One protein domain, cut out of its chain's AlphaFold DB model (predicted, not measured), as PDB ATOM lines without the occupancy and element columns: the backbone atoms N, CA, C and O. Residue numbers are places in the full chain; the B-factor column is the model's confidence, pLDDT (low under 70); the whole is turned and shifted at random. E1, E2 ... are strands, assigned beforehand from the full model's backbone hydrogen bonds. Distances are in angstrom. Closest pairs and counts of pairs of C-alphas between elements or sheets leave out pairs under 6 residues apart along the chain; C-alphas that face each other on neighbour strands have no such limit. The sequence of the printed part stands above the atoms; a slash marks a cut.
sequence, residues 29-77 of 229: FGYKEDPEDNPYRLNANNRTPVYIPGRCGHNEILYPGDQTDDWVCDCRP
ATOM      1  N   PHE A  29     -50.457 -25.334 -49.438       73.56
ATOM      2  CA  PHE A  29     -51.214 -24.159 -49.019       73.56
ATOM      3  C   PHE A  29     -50.365 -23.210 -48.158       73.56
ATOM      4  O   PHE A  29     -49.803 -23.610 -47.137       73.56
ATOM      5  N   GLY A  30     -50.293 -21.943 -48.569       76.50
ATOM      6  CA  GLY A  30     -49.621 -20.877 -47.829       76.50
ATOM      7  C   GLY A  30     -50.591 -20.022 -47.017       76.50
ATOM      8  O   GLY A  30     -51.706 -19.744 -47.451       76.50
ATOM      9  N   TYR A  31     -50.139 -19.568 -45.854       82.00
ATOM     10  CA  TYR A  31     -50.874 -18.679 -44.957       82.00
ATOM     11  C   TYR A  31     -50.102 -17.366 -44.835       82.00
ATOM     12  O   TYR A  31     -48.902 -17.400 -44.560       82.00
ATOM     13  N   LYS A  32     -50.756 -16.213 -45.031       80.19
ATOM     14  CA  LYS A  32     -50.131 -14.924 -44.694       80.19
ATOM     15  C   LYS A  32     -49.742 -14.919 -43.213       80.19
ATOM     16  O   LYS A  32     -50.420 -15.547 -42.400       80.19
ATOM     17  N   GLU A  33     -48.656 -14.228 -42.879       72.31
ATOM     18  CA  GLU A  33     -48.293 -14.003 -41.477       72.31
ATOM     19  C   GLU A  33     -49.364 -13.155 -40.769       72.31
ATOM     20  O   GLU A  33     -49.908 -13.582 -39.752       72.31
ATOM     21  N   ASP A  34     -49.736 -12.024 -41.379       67.56
ATOM     22  CA  ASP A  34     -50.869 -11.207 -40.949       67.56
ATOM     23  C   ASP A  34     -52.162 -11.596 -41.691       67.56
ATOM     24  O   ASP A  34     -52.156 -11.741 -42.918       67.56
ATOM     25  N   PRO A  35     -53.303 -11.730 -40.989       59.91
ATOM     26  CA  PRO A  35     -54.591 -12.039 -41.612       59.91
ATOM     27  C   PRO A  35     -55.204 -10.847 -42.369       59.91
ATOM     28  O   PRO A  35     -56.085 -11.050 -43.205       59.91
ATOM     29  N   GLU A  36     -54.749  -9.625 -42.087       62.19
ATOM     30  CA  GLU A  36     -55.189  -8.376 -42.715       62.19
ATOM     31  C   GLU A  36     -54.020  -7.719 -43.465       62.19
ATOM     32  O   GLU A  36     -52.861  -7.869 -43.081       62.19
ATOM     33  N   ASP A  37     -54.312  -6.986 -44.542       63.75
ATOM     34  CA  ASP A  37     -53.288  -6.309 -45.343       63.75
ATOM     35  C   ASP A  37     -52.745  -5.070 -44.616       63.75
ATOM     36  O   ASP A  37     -53.242  -3.955 -44.776       63.75
ATOM     37  N   ASN A  38     -51.708  -5.279 -43.805       65.31
ATOM     38  CA  ASN A  38     -51.002  -4.223 -43.089       65.31
ATOM     39  C   ASN A  38     -50.064  -3.448 -44.044       65.31
ATOM     40  O   ASN A  38     -49.040  -4.003 -44.457       65.31
ATOM     41  N   PRO A  39     -50.332  -2.165 -44.365       67.62
ATOM     42  CA  PRO A  39     -49.524  -1.402 -45.319       67.62
ATOM     43  C   PRO A  39     -48.079  -1.180 -44.852       67.62
ATOM     44  O   PRO A  39     -47.201  -0.968 -45.684       67.62
ATOM     45  N   TYR A  40     -47.805  -1.270 -43.546       67.62
ATOM     46  CA  TYR A  40     -46.459  -1.137 -42.979       67.62
ATOM     47  C   TYR A  40     -45.606  -2.410 -43.105       67.62
ATOM     48  O   TYR A  40     -44.416  -2.372 -42.800       67.62
ATOM     49  N   ARG A  41     -46.194  -3.536 -43.536       68.19
ATOM     50  CA  ARG A  41     -45.524  -4.848 -43.670       68.19
ATOM     51  C   ARG A  41     -45.563  -5.389 -45.106       68.19
ATOM     52  O   ARG A  41     -45.323  -6.570 -45.351       68.19
ATOM     53  N   LEU A  42     -45.836  -4.497 -46.059       76.81
ATOM     54  CA  LEU A  42     -45.695  -4.730 -47.491       76.81
ATOM     55  C   LEU A  42     -44.265  -4.421 -47.946       76.81
ATOM     56  O   LEU A  42     -43.690  -3.402 -47.563       76.81
ATOM     57  N   ASN A  43     -43.708  -5.257 -48.824       77.69
ATOM     58  CA  ASN A  43     -42.515  -4.883 -49.587       77.69
ATOM     59  C   ASN A  43     -42.863  -3.851 -50.688       77.69
ATOM     60  O   ASN A  43     -44.035  -3.581 -50.955       77.69
ATOM     61  N   ALA A  44     -41.857  -3.342 -51.407       75.19
ATOM     62  CA  ALA A  44     -42.040  -2.373 -52.501       75.19
ATOM     63  C   ALA A  44     -42.969  -2.835 -53.654       75.19
ATOM     64  O   ALA A  44     -43.409  -2.010 -54.450       75.19
ATOM     65  N   ASN A  45     -43.288  -4.134 -53.729       80.81
ATOM     66  CA  ASN A  45     -44.173  -4.747 -54.725       80.81
ATOM     67  C   ASN A  45     -45.521  -5.201 -54.114       80.81
ATOM     68  O   ASN A  45     -46.190  -6.063 -54.682       80.81
ATOM     69  N   ASN A  46     -45.913  -4.662 -52.953       81.31
ATOM     70  CA  ASN A  46     -47.140  -4.994 -52.215       81.31
ATOM     71  C   ASN A  46     -47.294  -6.488 -51.852       81.31
ATOM     72  O   ASN A  46     -48.401  -7.027 -51.850       81.31
ATOM     73  N   ARG A  47     -46.189  -7.169 -51.523       82.50
ATOM     74  CA  ARG A  47     -46.191  -8.559 -51.031       82.50
ATOM     75  C   ARG A  47     -46.001  -8.600 -49.513       82.50
ATOM     76  O   ARG A  47     -45.172  -7.862 -48.985       82.50
ATOM     77  N   THR A  48     -46.721  -9.498 -48.839       86.12
ATOM     78  CA  THR A  48     -46.591  -9.799 -47.399       86.12
ATOM     79  C   THR A  48     -45.750 -11.061 -47.159       86.12
ATOM     80  O   THR A  48     -45.680 -11.912 -48.052       86.12
ATOM     81  N   PRO A  49     -45.194 -11.264 -45.951       88.19
ATOM     82  CA  PRO A  49     -44.625 -12.547 -45.547       88.19
ATOM     83  C   PRO A  49     -45.666 -13.681 -45.535       88.19
ATOM     84  O   PRO A  49     -46.852 -13.462 -45.255       88.19
ATOM     85  N   VAL A  50     -45.230 -14.908 -45.839       88.88
ATOM     86  CA  VAL A  50     -46.095 -16.098 -45.940       88.88
ATOM     87  C   VAL A  50     -45.457 -17.296 -45.234       88.88
ATOM     88  O   VAL A  50     -44.337 -17.704 -45.538       88.88
ATOM     89  N   TYR A  51     -46.196 -17.932 -44.329       87.25
ATOM     90  CA  TYR A  51     -45.855 -19.257 -43.823       87.25
ATOM     91  C   TYR A  51     -46.331 -20.338 -44.796       87.25
ATOM     92  O   TYR A  51     -47.526 -20.467 -45.068       87.25
ATOM     93  N   ILE A  52     -45.396 -21.153 -45.281       84.19
ATOM     94  CA  ILE A  52     -45.685 -22.328 -46.106       84.19
ATOM     95  C   ILE A  52     -45.090 -23.563 -45.406       84.19
ATOM     96  O   ILE A  52     -43.866 -23.620 -45.241       84.19
ATOM     97  N   PRO A  53     -45.912 -24.539 -44.968       83.50
ATOM     98  CA  PRO A  53     -45.435 -25.736 -44.277       83.50
ATOM     99  C   PRO A  53     -44.337 -26.465 -45.062       83.50
ATOM    100  O   PRO A  53     -44.470 -26.684 -46.259       83.50
ATOM    101  N   GLY A  54     -43.238 -26.830 -44.401       82.69
ATOM    102  CA  GLY A  54     -42.140 -27.582 -45.024       82.69
ATOM    103  C   GLY A  54     -41.278 -26.823 -46.045       82.69
ATOM    104  O   GLY A  54     -40.320 -27.408 -46.541       82.69
ATOM    105  N   ARG A  55     -41.562 -25.545 -46.356       86.69
ATOM    106  CA  ARG A  55     -40.748 -24.747 -47.297       86.69
ATOM    107  C   ARG A  55     -39.576 -24.005 -46.638       86.69
ATOM    108  O   ARG A  55     -38.582 -23.768 -47.314       86.69
ATOM    109  N   CYS A  56     -39.683 -23.673 -45.351       90.00
ATOM    110  CA  CYS A  56     -38.608 -23.071 -44.550       90.00
ATOM    111  C   CYS A  56     -38.314 -23.890 -43.285       90.00
ATOM    112  O   CYS A  56     -39.060 -24.816 -42.948       90.00
ATOM    113  N   GLY A  57     -37.229 -23.538 -42.594       88.81
ATOM    114  CA  GLY A  57     -36.764 -24.157 -41.360       88.81
ATOM    115  C   GLY A  57     -37.626 -23.863 -40.129       88.81
ATOM    116  O   GLY A  57     -38.760 -23.376 -40.189       88.81
ATOM    117  N   HIS A  58     -37.091 -24.218 -38.959       89.50
ATOM    118  CA  HIS A  58     -37.824 -24.128 -37.699       89.50
ATOM    119  C   HIS A  58     -38.109 -22.667 -37.311       89.50
ATOM    120  O   HIS A  58     -37.184 -21.885 -37.118       89.50
ATOM    121  N   ASN A  59     -39.395 -22.325 -37.169       89.00
ATOM    122  CA  ASN A  59     -39.909 -20.971 -36.901       89.00
ATOM    123  C   ASN A  59     -39.479 -19.895 -37.913       89.00
ATOM    124  O   ASN A  59     -39.441 -18.709 -37.583       89.00
ATOM    125  N   GLU A  60     -39.221 -20.296 -39.154       90.88
ATOM    126  CA  GLU A  60     -39.031 -19.389 -40.286       90.88
ATOM    127  C   GLU A  60     -40.353 -19.171 -41.048       90.88
ATOM    128  O   GLU A  60     -41.319 -19.939 -40.908       90.88
ATOM    129  N   ILE A  61     -40.400 -18.108 -41.852       91.25
ATOM    130  CA  ILE A  61     -41.429 -17.827 -42.866       91.25
ATOM    131  C   ILE A  61     -40.770 -17.259 -44.131       91.25
ATOM    132  O   ILE A  61     -39.612 -16.848 -44.105       91.25
ATOM    133  N   LEU A  62     -41.502 -17.247 -45.248       91.75
ATOM    134  CA  LEU A  62     -41.027 -16.649 -46.495       91.75
ATOM    135  C   LEU A  62     -41.269 -15.149 -46.481       91.75
ATOM    136  O   LEU A  62     -42.419 -14.710 -46.493       91.75
ATOM    137  N   TYR A  63     -40.188 -14.386 -46.540       90.25
ATOM    138  CA  TYR A  63     -40.215 -12.957 -46.794       90.25
ATOM    139  C   TYR A  63     -40.026 -12.690 -48.294       90.25
ATOM    140  O   TYR A  63     -39.154 -13.299 -48.923       90.25
ATOM    141  N   PRO A  64     -40.835 -11.808 -48.900       90.25
ATOM    142  CA  PRO A  64     -40.625 -11.364 -50.274       90.25
ATOM    143  C   PRO A  64     -39.382 -10.469 -50.362       90.25
ATOM    144  O   PRO A  64     -39.285  -9.486 -49.630       90.25
ATOM    145  N   GLY A  65     -38.469 -10.768 -51.288       85.38
ATOM    146  CA  GLY A  65     -37.300  -9.924 -51.564       85.38
ATOM    147  C   GLY A  65     -37.646  -8.652 -52.350       85.38
ATOM    148  O   GLY A  65     -38.807  -8.235 -52.420       85.38
ATOM    149  N   ASP A  66     -36.661  -8.050 -53.013       80.94
ATOM    150  CA  ASP A  66     -36.893  -6.851 -53.839       80.94
ATOM    151  C   ASP A  66     -37.377  -7.196 -55.259       80.94
ATOM    152  O   ASP A  66     -38.160  -6.452 -55.855       80.94
ATOM    153  N   GLN A  67     -36.972  -8.353 -55.794       85.25
ATOM    154  CA  GLN A  67     -37.351  -8.809 -57.138       85.25
ATOM    155  C   GLN A  67     -38.670  -9.601 -57.136       85.25
ATOM    156  O   GLN A  67     -39.054 -10.191 -56.123       85.25
ATOM    157  N   THR A  68     -39.354  -9.654 -58.285       79.31
ATOM    158  CA  THR A  68     -40.695 -10.258 -58.475       79.31
ATOM    159  C   THR A  68     -40.835 -11.689 -57.962       79.31
ATOM    160  O   THR A  68     -41.865 -12.036 -57.382       79.31
ATOM    161  N   ASP A  69     -39.788 -12.489 -58.134       83.38
ATOM    162  CA  ASP A  69     -39.767 -13.927 -57.842       83.38
ATOM    163  C   ASP A  69     -38.804 -14.281 -56.700       83.38
ATOM    164  O   ASP A  69     -38.632 -15.451 -56.362       83.38
ATOM    165  N   ASP A  70     -38.194 -13.266 -56.082       88.25
ATOM    166  CA  ASP A  70     -37.294 -13.426 -54.945       88.25
ATOM    167  C   ASP A  70     -38.086 -13.605 -53.643       88.25
ATOM    168  O   ASP A  70     -38.997 -12.823 -53.334       88.25
ATOM    169  N   TRP A  71     -37.733 -14.661 -52.912       89.88
ATOM    170  CA  TRP A  71     -38.331 -15.096 -51.654       89.88
ATOM    171  C   TRP A  71     -37.254 -15.757 -50.795       89.88
ATOM    172  O   TRP A  71     -36.657 -16.754 -51.208       89.88
ATOM    173  N   VAL A  72     -37.063 -15.254 -49.580       92.94
ATOM    174  CA  VAL A  72     -36.066 -15.753 -48.626       92.94
ATOM    175  C   VAL A  72     -36.756 -16.326 -47.390       92.94
ATOM    176  O   VAL A  72     -37.777 -15.804 -46.947       92.94
ATOM    177  N   CYS A  73     -36.223 -17.416 -46.840       92.44
ATOM    178  CA  CYS A  73     -36.619 -17.885 -45.516       92.44
ATOM    179  C   CYS A  73     -35.875 -17.059 -44.463       92.44
ATOM    180  O   CYS A  73     -34.647 -17.022 -44.481       92.44
ATOM    181  N   ASP A  74     -36.611 -16.417 -43.560       93.44
ATOM    182  CA  ASP A  74     -36.046 -15.705 -42.410       93.44
ATOM    183  C   ASP A  74     -36.908 -15.963 -41.164       93.44
ATOM    184  O   ASP A  74     -38.026 -16.494 -41.245       93.44
ATOM    185  N   CYS A  75     -36.374 -15.633 -39.995       93.06
ATOM    186  CA  CYS A  75     -37.043 -15.817 -38.720       93.06
ATOM    187  C   CYS A  75     -38.357 -15.044 -38.642       93.06
ATOM    188  O   CYS A  75     -38.459 -13.892 -39.053       93.06
ATOM    189  N   ARG A  76     -39.352 -15.668 -38.006       91.00
ATOM    190  CA  ARG A  76     -40.564 -14.970 -37.565       91.00
ATOM    191  C   ARG A  76     -40.220 -13.769 -36.673       91.00
ATOM    192  O   ARG A  76     -39.200 -13.804 -35.975       91.00
ATOM    193  N   PRO A  77     -41.101 -12.760 -36.589       88.81
ATOM    194  CA  PRO A  77     -40.921 -11.652 -35.660       88.81
ATOM    195  C   PRO A  77     -40.676 -12.123 -34.223       88.81
ATOM    196  O   PRO A  77     -41.173 -13.170 -33.795       88.81
TER     197      PRO A  77
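What this domain is: This is residues 29 to 77 of the 229 residues of the protein "Putative conserved secreted protein" of Culex tarsalis (UniProt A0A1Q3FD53). With little regular structure, this is a small two-stranded hairpin, E1 and E2, with a long looping stretch, residues 29 to 59, on the E1 side of it. That stretch folds back on itself, residues 31 to 32 pairing briefly with residues 50 to 51, antiparallel. The printed part has 49 residues with no named helix and two named strands, E1 then E2, in one antiparallel sheet; the class is all strand, though the named elements hold only 10 residues. It is compact, with a radius of gyration of the C-alphas of 10.3 A and spans of 26 by 23 by 21 A.

Where its parts are: E1, residues 60 to 64, begins with C-alpha 60 at (-39.031, -19.389, -40.286) and is 12.9 A long. E2, residues 71 to 75, is 13.0 A long and ends with C-alpha 75 at (-37.043, -15.817, -38.720).

How they stand to each other: E1 and E2 form a hairpin of antiparallel neighbours, their directions 142 degrees apart. N 63 and O 72, 2.8 A apart, are within hydrogen-bond range. C-alphas 60 and 75 face each other at 4.4 A.

The domain as a whole: The C-alphas of Pro 39 and Gly 54 are farthest apart, 27.2 A. The printed part has no cut, and E1 to E2 is a short link. Residues 34 to 41 have pLDDT under 70.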